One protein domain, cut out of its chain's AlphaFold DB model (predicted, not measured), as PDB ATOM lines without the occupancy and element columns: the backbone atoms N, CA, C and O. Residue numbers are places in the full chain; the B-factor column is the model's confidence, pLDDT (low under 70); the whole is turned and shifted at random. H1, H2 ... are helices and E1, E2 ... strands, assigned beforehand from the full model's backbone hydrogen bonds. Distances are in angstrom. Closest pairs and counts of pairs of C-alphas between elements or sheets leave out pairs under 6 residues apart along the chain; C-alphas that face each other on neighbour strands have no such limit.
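Overview. This is residues 31 to 136 of the 413 residues of an uncharacterized protein of Bacteroides faecalis (UniProt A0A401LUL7). A strongly twisted antiparallel sheet, curled like part of a barrel, has a long hairpin, E2 and E3, reaching far beyond the other strands, while two short helices only graze it. The 106 printed residues hold E1, H1, E2, E3, E4, H2 and E5 along the chain; the sheet's order is E4, E3, E2, E1, E5. The class is mixed, helices and strands, with under half of the residues in named elements. It is compact, with a radius of gyration of the C-alphas of 14.1 A and spans of 42 by 38 by 27 A.

Arrangement. E1, residues 45 to 48, is an inner strand, with N 47 and O 135 of E5, residues 134 to 136, 2.9 A apart. H1, residues 71 to 74, only grazes the sheet; its closest C-alpha to E1 is Leu 74, 6.3 A from that of Phe 48. E2, residues 78 to 91, bends by 60 degrees at residue 82; N 79 and O 46 of E1 are 2.8 A apart. E3, residues 94 to 105, forms a hairpin with E2, with N 87 and O 98 at 2.8 A. E4, residues 108 to 115, continues the meander E2 E3 E4, each strand the antiparallel neighbour of the one before; N 110 and O 103 are 2.8 A apart. H2, residues 119 to 125, only grazes the sheet; the closest C-alphas of H2 and E3 are those of Leu 119 and Thr 99, 6.1 A. In H2, 1 of 3 O i to N i+4 pairs and 1 of 4 O i to N i+3 pairs are within hydrogen-bond range; H1 is too short for the former.

Along the chain. E1 begins at C-alpha 45 (77.781, -35.667, 62.325). E2 spans 37.3 A, E3 35.2 A and E4 22.8 A. E5 ends at C-alpha 136 (71.224, -35.387, 61.790).

Size, cuts and confidence. The C-alphas of Asn 31 and Ser 92 are farthest apart, 48.9 A. The link from E1 to H1 is long, 22 residues. The printed part has no cut, and no printed residue is under 70 in pLDDT.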
ATOM      1  N   ASN A  31      65.751 -44.119  72.707       97.25
ATOM      2  CA  ASN A  31      66.808 -44.314  71.707       97.25
ATOM      3  C   ASN A  31      67.155 -43.046  70.910       97.25
ATOM      4  O   ASN A  31      68.237 -42.965  70.332       97.25
ATOM      5  N   PHE A  32      66.267 -42.047  70.880       97.38
ATOM      6  CA  PHE A  32      66.401 -40.857  70.033       97.38
ATOM      7  C   PHE A  32      66.220 -39.563  70.847       97.38
ATOM      8  O   PHE A  32      65.252 -38.823  70.640       97.38
ATOM      9  N   PRO A  33      67.128 -39.261  71.794       94.94
ATOM     10  CA  PRO A  33      67.035 -38.051  72.601       94.94
ATOM     11  C   PRO A  33      67.221 -36.791  71.742       94.94
ATOM     12  O   PRO A  33      68.143 -36.699  70.932       94.94
ATOM     13  N   LEU A  34      66.357 -35.794  71.948       94.31
ATOM     14  CA  LEU A  34      66.470 -34.487  71.295       94.31
ATOM     15  C   LEU A  34      67.742 -33.765  71.761       94.31
ATOM     16  O   LEU A  34      67.902 -33.504  72.953       94.31
ATOM     17  N   GLN A  35      68.589 -33.353  70.817       93.69
ATOM     18  CA  GLN A  35      69.738 -32.493  71.092       93.69
ATOM     19  C   GLN A  35      69.466 -31.060  70.629       93.69
ATOM     20  O   GLN A  35      69.424 -30.758  69.432       93.69
ATOM     21  N   LEU A  36      69.289 -30.159  71.595       92.94
ATOM     22  CA  LEU A  36      69.136 -28.732  71.322       92.94
ATOM     23  C   LEU A  36      70.435 -28.145  70.766       92.94
ATOM     24  O   LEU A  36      71.522 -28.544  71.175       92.94
ATOM     25  N   LEU A  37      70.311 -27.150  69.887       93.62
ATOM     26  CA  LEU A  37      71.432 -26.531  69.175       93.62
ATOM     27  C   LEU A  37      72.552 -26.038  70.117       93.62
ATOM     28  O   LEU A  37      73.722 -26.338  69.911       93.62
ATOM     29  N   CYS A  38      72.194 -25.362  71.208       91.00
ATOM     30  CA  CYS A  38      73.116 -24.880  72.248       91.00
ATOM     31  C   CYS A  38      73.743 -25.989  73.117       91.00
ATOM     32  O   CYS A  38      74.601 -25.708  73.952       91.00
ATOM     33  N   LYS A  39      73.278 -27.237  72.992       92.44
ATOM     34  CA  LYS A  39      73.770 -28.406  73.740       92.44
ATOM     35  C   LYS A  39      74.564 -29.369  72.860       92.44
ATOM     36  O   LYS A  39      74.925 -30.447  73.323       92.44
ATOM     37  N   TRP A  40      74.832 -29.002  71.609       95.31
ATOM     38  CA  TRP A  40      75.650 -29.814  70.720       95.31
ATOM     39  C   TRP A  40      77.076 -29.944  71.246       95.31
ATOM     40  O   TRP A  40      77.702 -28.970  71.661       95.31
ATOM     41  N   THR A  41      77.599 -31.163  71.188       94.88
ATOM     42  CA  THR A  41      78.974 -31.489  71.562       94.88
ATOM     43  C   THR A  41      79.809 -31.780  70.316       94.88
ATOM     44  O   THR A  41      79.277 -32.337  69.351       94.88
ATOM     45  N   PRO A  42      81.114 -31.459  70.313       97.25
ATOM     46  CA  PRO A  42      82.000 -31.799  69.204       97.25
ATOM     47  C   PRO A  42      81.914 -33.283  68.817       97.25
ATOM     48  O   PRO A  42      81.794 -34.153  69.679       97.25
ATOM     49  N   GLY A  43      81.979 -33.570  67.518       96.44
ATOM     50  CA  GLY A  43      81.892 -34.922  66.961       96.44
ATOM     51  C   GLY A  43      80.513 -35.313  66.424       96.44
ATOM     52  O   GLY A  43      80.416 -36.326  65.729       96.44
ATOM     53  N   ILE A  44      79.462 -34.518  66.667       96.81
ATOM     54  CA  ILE A  44      78.157 -34.744  66.030       96.81
ATOM     55  C   ILE A  44      78.301 -34.634  64.509       96.81
ATOM     56  O   ILE A  44      78.879 -33.676  63.993       96.81
ATOM     57  N   LYS A  45      77.734 -35.602  63.786       97.88
ATOM     58  CA  LYS A  45      77.781 -35.667  62.325       97.88
ATOM     59  C   LYS A  45      76.430 -35.335  61.710       97.88
ATOM     60  O   LYS A  45      75.383 -35.806  62.159       97.88
ATOM     61  N   PHE A  46      76.482 -34.583  60.623       98.12
ATOM     62  CA  PHE A  46      75.331 -34.256  59.800       98.12
ATOM     63  C   PHE A  46      75.637 -34.551  58.340       98.12
ATOM     64  O   PHE A  46      76.763 -34.361  57.889       98.12
ATOM     65  N   MET A  47      74.629 -34.952  57.573       97.81
ATOM     66  CA  MET A  47      74.706 -34.874  56.121       97.81
ATOM     67  C   MET A  47      74.203 -33.505  55.684       97.81
ATOM     68  O   MET A  47      73.091 -33.108  56.038       97.81
ATOM     69  N   PHE A  48      75.003 -32.789  54.900       96.25
ATOM     70  CA  PHE A  48      74.599 -31.505  54.346       96.25
ATOM     71  C   PHE A  48      73.688 -31.730  53.132       96.25
ATOM     72  O   PHE A  48      74.143 -32.028  52.029       96.25
ATOM     73  N   ASN A  49      72.379 -31.630  53.333       93.06
ATOM     74  CA  ASN A  49      71.352 -31.807  52.315       93.06
ATOM     75  C   ASN A  49      70.354 -30.632  52.334       93.06
ATOM     76  O   ASN A  49      69.249 -30.757  52.872       93.06
ATOM     77  N   PRO A  50      70.732 -29.467  51.778       89.06
ATOM     78  CA  PRO A  50      69.860 -28.301  51.718       89.06
ATOM     79  C   PRO A  50      68.608 -28.579  50.882       89.06
ATOM     80  O   PRO A  50      68.653 -29.237  49.830       89.06
ATOM     81  N   SER A  51      67.479 -28.027  51.337       82.62
ATOM     82  CA  SER A  51      66.222 -28.083  50.594       82.62
ATOM     83  C   SER A  51      66.385 -27.421  49.220       82.62
ATOM     84  O   SER A  51      67.308 -26.641  49.002       82.62
ATOM     85  N   ARG A  52      65.482 -27.675  48.266       75.56
ATOM     86  CA  ARG A  52      65.566 -27.031  46.936       75.56
ATOM     87  C   ARG A  52      65.595 -25.503  47.003       75.56
ATOM     88  O   ARG A  52      66.247 -24.891  46.167       75.56
ATOM     89  N   ARG A  53      64.921 -24.905  47.993       73.25
ATOM     90  CA  ARG A  53      64.946 -23.452  48.222       73.25
ATOM     91  C   ARG A  53      66.311 -22.982  48.723       73.25
ATOM     92  O   ARG A  53      66.791 -21.949  48.276       73.25
ATOM     93  N   ASP A  54      66.956 -23.778  49.570       75.38
ATOM     94  CA  ASP A  54      68.238 -23.430  50.190       75.38
ATOM     95  C   ASP A  54      69.453 -23.889  49.369       75.38
ATOM     96  O   ASP A  54      70.584 -23.537  49.684       75.38
ATOM     97  N   GLN A  55      69.256 -24.659  48.292       71.44
ATOM     98  CA  GLN A  55      70.349 -25.115  47.420       71.44
ATOM     99  C   GLN A  55      71.108 -23.963  46.754       71.44
ATOM    100  O   GLN A  55      72.286 -24.126  46.436       71.44
ATOM    101  N   PHE A  56      70.444 -22.822  46.558       72.88
ATOM    102  CA  PHE A  56      71.006 -21.629  45.922       72.88
ATOM    103  C   PHE A  56      71.396 -20.538  46.924       72.88
ATOM    104  O   PHE A  56      71.956 -19.523  46.520       72.88
ATOM    105  N   LEU A  57      71.108 -20.737  48.213       82.12
ATOM    106  CA  LEU A  57      71.481 -19.808  49.272       82.12
ATOM    107  C   LEU A  57      72.733 -20.332  49.979       82.12
ATOM    108  O   LEU A  57      72.767 -21.512  50.343       82.12
ATOM    109  N   PRO A  58      73.764 -19.502  50.185       86.19
ATOM    110  CA  PRO A  58      74.906 -19.895  50.989       86.19
ATOM    111  C   PRO A  58      74.473 -20.026  52.450       86.19
ATOM    112  O   PRO A  58      73.987 -19.077  53.061       86.19
ATOM    113  N   ILE A  59      74.617 -21.231  52.999       91.50
ATOM    114  CA  ILE A  59      74.300 -21.506  54.407       91.50
ATOM    115  C   ILE A  59      75.558 -21.374  55.264       91.50
ATOM    116  O   ILE A  59      75.503 -20.837  56.365       91.50
ATOM    117  N   LEU A  60      76.689 -21.876  54.768       94.88
ATOM    118  CA  LEU A  60      77.956 -21.909  55.489       94.88
ATOM    119  C   LEU A  60      78.966 -20.958  54.851       94.88
ATOM    120  O   LEU A  60      78.985 -20.773  53.632       94.88
ATOM    121  N   SER A  61      79.856 -20.429  55.680       95.56
ATOM    122  CA  SER A  61      81.013 -19.637  55.265       95.56
ATOM    123  C   SER A  61      82.305 -20.390  55.556       95.56
ATOM    124  O   SER A  61      82.374 -21.198  56.480       95.56
ATOM    125  N   SER A  62      83.342 -20.149  54.761       95.19
ATOM    126  CA  SER A  62      84.674 -20.715  54.981       95.19
ATOM    127  C   SER A  62      85.399 -19.954  56.089       95.19
ATOM    128  O   SER A  62      85.451 -18.725  56.059       95.19
ATOM    129  N   CYS A  63      86.010 -20.673  57.033       91.38
ATOM    130  CA  CYS A  63      86.850 -20.057  58.064       91.38
ATOM    131  C   CYS A  63      88.150 -19.467  57.493       91.38
ATOM    132  O   CYS A  63      88.697 -18.539  58.076       91.38
ATOM    133  N   GLU A  64      88.660 -19.998  56.378       90.44
ATOM    134  CA  GLU A  64      89.931 -19.551  55.786       90.44
ATOM    135  C   GLU A  64      89.775 -18.254  54.992       90.44
ATOM    136  O   GLU A  64      90.618 -17.365  55.068       90.44
ATOM    137  N   SER A  65      88.701 -18.149  54.206       90.81
ATOM    138  CA  SER A  65      88.464 -16.992  53.340       90.81
ATOM    139  C   SER A  65      87.489 -15.974  53.930       90.81
ATOM    140  O   SER A  65      87.359 -14.897  53.353       90.81
ATOM    141  N   GLU A  66      86.799 -16.310  55.029       91.44
ATOM    142  CA  GLU A  66      85.699 -15.529  55.630       91.44
ATOM    143  C   GLU A  66      84.623 -15.149  54.583       91.44
ATOM    144  O   GLU A  66      83.988 -14.096  54.651       91.44
ATOM    145  N   LYS A  67      84.430 -16.015  53.576       92.81
ATOM    146  CA  LYS A  67      83.447 -15.857  52.494       92.81
ATOM    147  C   LYS A  67      82.427 -16.985  52.502       92.81
ATOM    148  O   LYS A  67      82.744 -18.125  52.846       92.81
ATOM    149  N   GLU A  68      81.223 -16.647  52.060       92.62
ATOM    150  CA  GLU A  68      80.118 -17.573  51.826       92.62
ATOM    151  C   GLU A  68      80.501 -18.677  50.831       92.62
ATOM    152  O   GLU A  68      81.222 -18.444  49.855       92.62
ATOM    153  N   VAL A  69      80.020 -19.892  51.091       91.19
ATOM    154  CA  VAL A  69      80.302 -21.086  50.289       91.19
ATOM    155  C   VAL A  69      79.026 -21.545  49.602       91.19
ATOM    156  O   VAL A  69      77.962 -21.641  50.215       91.19
ATOM    157  N   GLU A  70      79.134 -21.873  48.317       88.75
ATOM    158  CA  GLU A  70      78.016 -22.420  47.555       88.75
ATOM    159  C   GLU A  70      77.550 -23.758  48.142       88.75
ATOM    160  O   GLU A  70      78.268 -24.764  48.093       88.75
ATOM    161  N   SER A  71      76.306 -23.800  48.619       89.19
ATOM    162  CA  SER A  71      75.692 -24.978  49.244       89.19
ATOM    163  C   SER A  71      75.733 -26.233  48.358       89.19
ATOM    164  O   SER A  71      75.860 -27.353  48.855       89.19
ATOM    165  N   LYS A  72      75.709 -26.079  47.029       86.62
ATOM    166  CA  LYS A  72      75.826 -27.201  46.082       86.62
ATOM    167  C   LYS A  72      77.147 -27.972  46.222       86.62
ATOM    168  O   LYS A  72      77.149 -29.182  46.021       86.62
ATOM    169  N   THR A  73      78.245 -27.306  46.588       89.25
ATOM    170  CA  THR A  73      79.581 -27.928  46.704       89.25
ATOM    171  C   THR A  73      79.710 -28.863  47.908       89.25
ATOM    172  O   THR A  73      80.524 -29.788  47.894       89.25
ATOM    173  N   LEU A  74      78.884 -28.640  48.932       92.38
ATOM    174  CA  LEU A  74      78.837 -29.435  50.156       92.38
ATOM    175  C   LEU A  74      77.689 -30.451  50.153       92.38
ATOM    176  O   LEU A  74      77.583 -31.257  51.073       92.38
ATOM    177  N   LYS A  75      76.821 -30.436  49.134       92.19
ATOM    178  CA  LYS A  75      75.636 -31.295  49.075       92.19
ATOM    179  C   LYS A  75      76.012 -32.782  49.155       92.19
ATOM    180  O   LYS A  75      76.888 -33.246  48.432       92.19
ATOM    181  N   HIS A  76      75.305 -33.512  50.017       93.50
ATOM    182  CA  HIS A  76      75.506 -34.921  50.377       93.50
ATOM    183  C   HIS A  76      76.840 -35.248  51.064       93.50
ATOM    184  O   HIS A  76      77.130 -36.422  51.292       93.50
ATOM    185  N   LYS A  77      77.641 -34.244  51.438       96.25
ATOM    186  CA  LYS A  77      78.843 -34.470  52.243       96.25
ATOM    187  C   LYS A  77      78.493 -34.578  53.719       96.25
ATOM    188  O   LYS A  77      77.523 -33.979  54.191       96.25
ATOM    189  N   ILE A  78      79.311 -35.332  54.446       97.69
ATOM    190  CA  ILE A  78      79.237 -35.397  55.902       97.69
ATOM    191  C   ILE A  78      80.016 -34.215  56.462       97.69
ATOM    192  O   ILE A  78      81.202 -34.059  56.179       97.69
ATOM    193  N   ILE A  79      79.346 -33.409  57.274       97.50
ATOM    194  CA  ILE A  79      79.970 -32.339  58.036       97.50
ATOM    195  C   ILE A  79      79.940 -32.704  59.519       97.50
ATOM    196  O   ILE A  79      78.942 -33.217  60.030       97.50
ATOM    197  N   THR A  80      81.045 -32.453  60.207       98.31
ATOM    198  CA  THR A  80      81.198 -32.766  61.630       98.31
ATOM    199  C   THR A  80      81.229 -31.473  62.417       98.31
ATOM    200  O   THR A  80      82.007 -30.579  62.100       98.31
ATOM    201  N   PHE A  81      80.387 -31.352  63.434       98.25
ATOM    202  CA  PHE A  81      80.405 -30.214  64.340       98.25
ATOM    203  C   PHE A  81      81.656 -30.263  65.227       98.25
ATOM    204  O   PHE A  81      81.945 -31.288  65.843       98.25
ATOM    205  N   VAL A  82      82.403 -29.160  65.283       97.56
ATOM    206  CA  VAL A  82      83.703 -29.069  65.973       97.56
ATOM    207  C   VAL A  82      83.605 -28.260  67.266       97.56
ATOM    208  O   VAL A  82      84.380 -28.485  68.190       97.56
ATOM    209  N   GLY A  83      82.658 -27.327  67.353       96.69
ATOM    210  CA  GLY A  83      82.464 -26.483  68.526       96.69
ATOM    211  C   GLY A  83      81.834 -25.139  68.181       96.69
ATOM    212  O   GLY A  83      81.474 -24.879  67.034       96.69
ATOM    213  N   THR A  84      81.711 -24.276  69.183       95.69
ATOM    214  CA  THR A  84      81.172 -22.921  69.039       95.69
ATOM    215  C   THR A  84      82.214 -21.865  69.390       95.69
ATOM    216  O   THR A  84      82.998 -22.052  70.317       95.69
ATOM    217  N   GLU A  85      82.187 -20.738  68.688       94.12
ATOM    218  CA  GLU A  85      82.997 -19.548  68.967       94.12
ATOM    219  C   GLU A  85      82.065 -18.345  69.154       94.12
ATOM    220  O   GLU A  85      81.198 -18.101  68.316       94.12
ATOM    221  N   GLU A  86      82.244 -17.573  70.226       91.94
ATOM    222  CA  GLU A  86      81.544 -16.301  70.414       91.94
ATOM    223  C   GLU A  86      82.483 -15.132  70.116       91.94
ATOM    224  O   GLU A  86      83.605 -15.064  70.621       91.94
ATOM    225  N   ARG A  87      82.011 -14.183  69.309       87.94
ATOM    226  CA  ARG A  87      82.692 -12.914  69.041       87.94
ATOM    227  C   ARG A  87      81.826 -11.761  69.515       87.94
ATOM    228  O   ARG A  87      80.607 -11.798  69.384       87.94
ATOM    229  N   SER A  88      82.453 -10.705  70.012       86.62
ATOM    230  CA  SER A  88      81.775  -9.459  70.362       86.62
ATOM    231  C   SER A  88      82.363  -8.292  69.584       86.62
ATOM    232  O   SER A  88      83.577  -8.203  69.407       86.62
ATOM    233  N   LYS A  89      81.504  -7.373  69.146       83.12
ATOM    234  CA  LYS A  89      81.900  -6.107  68.533       83.12
ATOM    235  C   LYS A  89      81.218  -4.962  69.265       83.12
ATOM    236  O   LYS A  89      79.991  -4.876  69.264       83.12
ATOM    237  N   GLU A  90      82.011  -4.085  69.867       82.50
ATOM    238  CA  GLU A  90      81.505  -2.851  70.465       82.50
ATOM    239  C   GLU A  90      81.082  -1.871  69.364       82.50
ATOM    240  O   GLU A  90      81.822  -1.606  68.412       82.50
ATOM    241  N   LEU A  91      79.860  -1.360  69.476       78.62
ATOM    242  CA  LEU A  91      79.298  -0.317  68.628       78.62
ATOM    243  C   LEU A  91      78.833   0.840  69.512       78.62
ATOM    244  O   LEU A  91      78.586   0.681  70.705       78.62
ATOM    245  N   SER A  92      78.632   2.010  68.909       74.81
ATOM    246  CA  SER A  92      78.136   3.208  69.603       74.81
ATOM    247  C   SER A  92      76.758   3.032  70.264       74.81
ATOM    248  O   SER A  92      76.399   3.827  71.126       74.81
ATOM    249  N   ILE A  93      75.998   2.002  69.878       76.94
ATOM    250  CA  ILE A  93      74.651   1.684  70.381       76.94
ATOM    251  C   ILE A  93      74.612   0.453  71.308       76.94
ATOM    252  O   ILE A  93      73.530   0.041  71.716       76.94
ATOM    253  N   GLY A  94      75.766  -0.149  71.625       79.44
ATOM    254  CA  GLY A  94      75.876  -1.352  72.456       79.44
ATOM    255  C   GLY A  94      76.847  -2.397  71.898       79.44
ATOM    256  O   GLY A  94      77.486  -2.194  70.866       79.44
ATOM    257  N   THR A  95      76.961  -3.537  72.580       81.50
ATOM    258  CA  THR A  95      77.828  -4.654  72.168       81.50
ATOM    259  C   THR A  95      77.036  -5.670  71.353       81.50
ATOM    260  O   THR A  95      76.106  -6.287  71.869       81.50
ATOM    261  N   ASN A  96      77.428  -5.890  70.096       83.94
ATOM    262  CA  ASN A  96      76.865  -6.962  69.278       83.94
ATOM    263  C   ASN A  96      77.627  -8.263  69.521       83.94
ATOM    264  O   ASN A  96      78.849  -8.299  69.374       83.94
ATOM    265  N   TYR A  97      76.898  -9.331  69.834       86.62
ATOM    266  CA  TYR A  97      77.438 -10.684  69.960       86.62
ATOM    267  C   TYR A  97      77.154 -11.501  68.698       86.62
ATOM    268  O   TYR A  97      76.079 -11.398  68.112       86.62
ATOM    269  N   PHE A  98      78.114 -12.320  68.289       89.25
ATOM    270  CA  PHE A  98      78.016 -13.236  67.161       89.25
ATOM    271  C   PHE A  98      78.401 -14.626  67.641       89.25
ATOM    272  O   PHE A  98      79.512 -14.814  68.136       89.25
ATOM    273  N   THR A  99      77.508 -15.595  67.471       93.94
ATOM    274  CA  THR A  99      77.773 -16.990  67.834       93.94
ATOM    275  C   THR A  99      77.994 -17.797  66.565       93.94
ATOM    276  O   THR A  99      77.088 -17.932  65.739       93.94
ATOM    277  N   ARG A 100      79.203 -18.336  66.398       95.50
ATOM    278  CA  ARG A 100      79.595 -19.174  65.265       95.50
ATOM    279  C   ARG A 100      79.570 -20.645  65.660       95.50
ATOM    280  O   ARG A 100      80.208 -21.038  66.629       95.50
ATOM    281  N   PHE A 101      78.878 -21.460  64.875       97.19
ATOM    282  CA  PHE A 101      78.926 -22.919  64.942       97.19
ATOM    283  C   PHE A 101      79.936 -23.408  63.914       97.19
ATOM    284  O   PHE A 101      79.766 -23.149  62.725       97.19
ATOM    285  N   LEU A 102      80.988 -24.080  64.375       97.69
ATOM    286  CA  LEU A 102      82.113 -24.517  63.559       97.69
ATOM    287  C   LEU A 102      81.904 -25.953  63.083       97.69
ATOM    288  O   LEU A 102      81.545 -26.838  63.863       97.69
ATOM    289  N   PHE A 103      82.197 -26.191  61.811       98.12
ATOM    290  CA  PHE A 103      82.079 -27.487  61.158       98.12
ATOM    291  C   PHE A 103      83.361 -27.841  60.412       98.12
ATOM    292  O   PHE A 103      84.040 -26.973  59.868       98.12
ATOM    293  N   GLU A 104      83.660 -29.130  60.337       97.81
ATOM    294  CA  GLU A 104      84.722 -29.688  59.509       97.81
ATOM    295  C   GLU A 104      84.122 -30.590  58.430       97.81
ATOM    296  O   GLU A 104      83.240 -31.410  58.701       97.81
ATOM    297  N   CYS A 105      84.615 -30.446  57.203       96.69
ATOM    298  CA  CYS A 105      84.291 -31.317  56.083       96.69
ATOM    299  C   CYS A 105      85.538 -31.490  55.213       96.69
ATOM    300  O   CYS A 105      86.097 -30.501  54.742       96.69
ATOM    301  N   GLU A 106      85.983 -32.736  55.020       94.25
ATOM    302  CA  GLU A 106      87.136 -33.080  54.166       94.25
ATOM    303  C   GLU A 106      88.411 -32.265  54.489       94.25
ATOM    304  O   GLU A 106      89.121 -31.807  53.595       94.25
ATOM    305  N   GLY A 107      88.686 -32.040  55.779       92.38
ATOM    306  CA  GLY A 107      89.851 -31.278  56.248       92.38
ATOM    307  C   GLY A 107      89.725 -29.752  56.148       92.38
ATOM    308  O   GLY A 107      90.648 -29.046  56.549       92.38
ATOM    309  N   LYS A 108      88.597 -29.223  55.655       95.56
ATOM    310  CA  LYS A 108      88.306 -27.779  55.603       95.56
ATOM    311  C   LYS A 108      87.345 -27.368  56.712       95.56
ATOM    312  O   LYS A 108      86.424 -28.114  57.053       95.56
ATOM    313  N   LYS A 109      87.538 -26.157  57.246       96.75
ATOM    314  CA  LYS A 109      86.708 -25.585  58.315       96.75
ATOM    315  C   LYS A 109      85.695 -24.579  57.775       96.75
ATOM    316  O   LYS A 109      86.036 -23.682  57.001       96.75
ATOM    317  N   TYR A 110      84.462 -24.718  58.238       97.56
ATOM    318  CA  TYR A 110      83.318 -23.892  57.878       97.56
ATOM    319  C   TYR A 110      82.617 -23.389  59.134       97.56
ATOM    320  O   TYR A 110      82.765 -23.972  60.208       97.56
ATOM    321  N   TYR A 111      81.812 -22.339  59.004       97.06
ATOM    322  CA  TYR A 111      80.981 -21.861  60.097       97.06
ATOM    323  C   TYR A 111      79.593 -21.405  59.644       97.06
ATOM    324  O   TYR A 111      79.411 -20.926  58.525       97.06
ATOM    325  N   TYR A 112      78.624 -21.541  60.549       95.88
ATOM    326  CA  TYR A 112      77.328 -20.861  60.504       95.88
ATOM    327  C   TYR A 112      77.298 -19.794  61.599       95.88
ATOM    328  O   TYR A 112      77.726 -20.072  62.716       95.88
ATOM    329  N   GLU A 113      76.794 -18.593  61.319       94.31
ATOM    330  CA  GLU A 113      76.799 -17.478  62.274       94.31
ATOM    331  C   GLU A 113      75.380 -17.025  62.625       94.31
ATOM    332  O   GLU A 113      74.618 -16.588  61.762       94.31
ATOM    333  N   PHE A 114      75.057 -17.050  63.918       92.19
ATOM    334  CA  PHE A 114      73.918 -16.323  64.460       92.19
ATOM    335  C   PHE A 114      74.352 -14.914  64.869       92.19
ATOM    336  O   PHE A 114      75.302 -14.733  65.635       92.19
ATOM    337  N   LYS A 115      73.641 -13.905  64.360       90.62
ATOM    338  CA  LYS A 115      73.929 -12.488  64.616       90.62
ATOM    339  C   LYS A 115      73.114 -11.973  65.799       90.62
ATOM    340  O   LYS A 115      71.923 -12.256  65.892       90.62
ATOM    341  N   ASN A 116      73.741 -11.147  66.631       88.50
ATOM    342  CA  ASN A 116      73.143 -10.453  67.777       88.50
ATOM    343  C   ASN A 116      72.513 -11.388  68.824       88.50
ATOM    344  O   ASN A 116      71.488 -11.051  69.415       88.50
ATOM    345  N   ILE A 117      73.103 -12.564  69.035       90.12
ATOM    346  CA  ILE A 117      72.625 -13.544  70.014       90.12
ATOM    347  C   ILE A 117      73.795 -14.374  70.545       90.12
ATOM    348  O   ILE A 117      74.692 -14.755  69.781       90.12
ATOM    349  N   ARG A 118      73.793 -14.619  71.855       91.06
ATOM    350  CA  ARG A 118      74.753 -15.489  72.550       91.06
ATOM    351  C   ARG A 118      74.303 -16.944  72.540       91.06
ATOM    352  O   ARG A 118      73.130 -17.226  72.305       91.06
ATOM    353  N   LEU A 119      75.224 -17.869  72.791       89.31
ATOM    354  CA  LEU A 119      74.951 -19.305  72.724       89.31
ATOM    355  C   LEU A 119      73.831 -19.757  73.677       89.31
ATOM    356  O   LEU A 119      72.986 -20.565  73.288       89.31
ATOM    357  N   ASP A 120      73.829 -19.245  74.906       86.25
ATOM    358  CA  ASP A 120      72.802 -19.510  75.920       86.25
ATOM    359  C   ASP A 120      71.428 -18.976  75.487       86.25
ATOM    360  O   ASP A 120      70.426 -19.693  75.545       86.25
ATOM    361  N   GLU A 121      71.398 -17.773  74.920       90.19
ATOM    362  CA  GLU A 121      70.173 -17.122  74.461       90.19
ATOM    363  C   GLU A 121      69.514 -17.803  73.251       90.19
ATOM    364  O   GLU A 121      68.302 -17.660  73.065       90.19
ATOM    365  N   ILE A 122      70.272 -18.520  72.405       88.81
ATOM    366  CA  ILE A 122      69.740 -19.154  71.181       88.81
ATOM    367  C   ILE A 122      68.573 -20.082  71.514       88.81
ATOM    368  O   ILE A 122      67.491 -19.955  70.937       88.81
ATOM    369  N   CYS A 123      68.786 -21.005  72.450       86.81
ATOM    370  CA  CYS A 123      67.773 -21.988  72.819       86.81
ATOM    371  C   CYS A 123      66.690 -21.410  73.729       86.81
ATOM    372  O   CYS A 123      65.552 -21.865  73.658       86.81
ATOM    373  N   GLU A 124      67.024 -20.435  74.578       88.56
ATOM    374  CA  GLU A 124      66.050 -19.792  75.463       88.56
ATOM    375  C   GLU A 124      65.017 -18.993  74.666       88.56
ATOM    376  O   GLU A 124      63.814 -19.121  74.894       88.56
ATOM    377  N   LYS A 125      65.477 -18.205  73.685       89.25
ATOM    378  CA  LYS A 125      64.605 -17.394  72.823       89.25
ATOM    379  C   LYS A 125      63.915 -18.236  71.754       89.25
ATOM    380  O   LYS A 125      62.786 -17.934  71.371       89.25
ATOM    381  N   ASN A 126      64.587 -19.270  71.247       88.06
ATOM    382  CA  ASN A 126      64.039 -20.150  70.225       88.06
ATOM    383  C   ASN A 126      64.460 -21.615  70.451       88.06
ATOM    384  O   ASN A 126      65.439 -22.082  69.865       88.06
ATOM    385  N   PRO A 127      63.661 -22.395  71.200       85.62
ATOM    386  CA  PRO A 127      63.900 -23.828  71.378       85.62
ATOM    387  C   PRO A 127      63.897 -24.629  70.065       85.62
ATOM    388  O   PRO A 127      64.398 -25.750  70.027       85.62
ATOM    389  N   ARG A 128      63.340 -24.067  68.982       87.94
ATOM    390  CA  ARG A 128      63.307 -24.656  67.635       87.94
ATOM    391  C   ARG A 128      64.456 -24.166  66.742       87.94
ATOM    392  O   ARG A 128      64.405 -24.358  65.527       87.94
ATOM    393  N   ALA A 129      65.469 -23.504  67.304       91.75
ATOM    394  CA  ALA A 129      66.629 -23.052  66.548       91.75
ATOM    395  C   ALA A 129      67.298 -24.232  65.823       91.75
ATOM    396  O   ALA A 129      67.538 -25.293  66.402       91.75
ATOM    397  N   CYS A 130      67.579 -24.039  64.538       93.56
ATOM    398  CA  CYS A 130      68.207 -25.035  63.683       93.56
ATOM    399  C   CYS A 130      69.086 -24.353  62.635       93.56
ATOM    400  O   CYS A 130      68.935 -23.162  62.354       93.56
ATOM    401  N   ILE A 131      70.007 -25.123  62.063       94.94
ATOM    402  CA  ILE A 131      70.845 -24.713  60.938       94.94
ATOM    403  C   ILE A 131      70.334 -25.439  59.697       94.94
ATOM    404  O   ILE A 131      70.276 -26.672  59.666       94.94
ATOM    405  N   ASN A 132      69.936 -24.673  58.682       93.69
ATOM    406  CA  ASN A 132      69.325 -25.224  57.477       93.69
ATOM    407  C   ASN A 132      70.253 -26.214  56.762       93.69
ATOM    408  O   ASN A 132      71.473 -26.063  56.733       93.69
ATOM    409  N   GLY A 133      69.656 -27.236  56.160       92.44
ATOM    410  CA  GLY A 133      70.360 -28.227  55.358       92.44
ATOM    411  C   GLY A 133      71.160 -29.257  56.147       92.44
ATOM    412  O   GLY A 133      71.748 -30.124  55.511       92.44
ATOM    413  N   LEU A 134      71.185 -29.235  57.485       96.44
ATOM    414  CA  LEU A 134      71.876 -30.278  58.253       96.44
ATOM    415  C   LEU A 134      70.904 -31.397  58.635       96.44
ATOM    416  O   LEU A 134      70.005 -31.197  59.453       96.44
ATOM    417  N   VAL A 135      71.102 -32.583  58.063       97.44
ATOM    418  CA  VAL A 135      70.355 -33.794  58.423       97.44
ATOM    419  C   VAL A 135      71.142 -34.563  59.474       97.44
ATOM    420  O   VAL A 135      72.287 -34.942  59.232       97.44
ATOM    421  N   TYR A 136      70.553 -34.769  60.647       97.81
ATOM    422  CA  TYR A 136      71.224 -35.387  61.790       97.81
ATOM    423  C   TYR A 136      71.451 -36.888  61.568       97.81
ATOM    424  O   TYR A 136      70.494 -37.654  61.452       97.81
TER     425      TYR A 136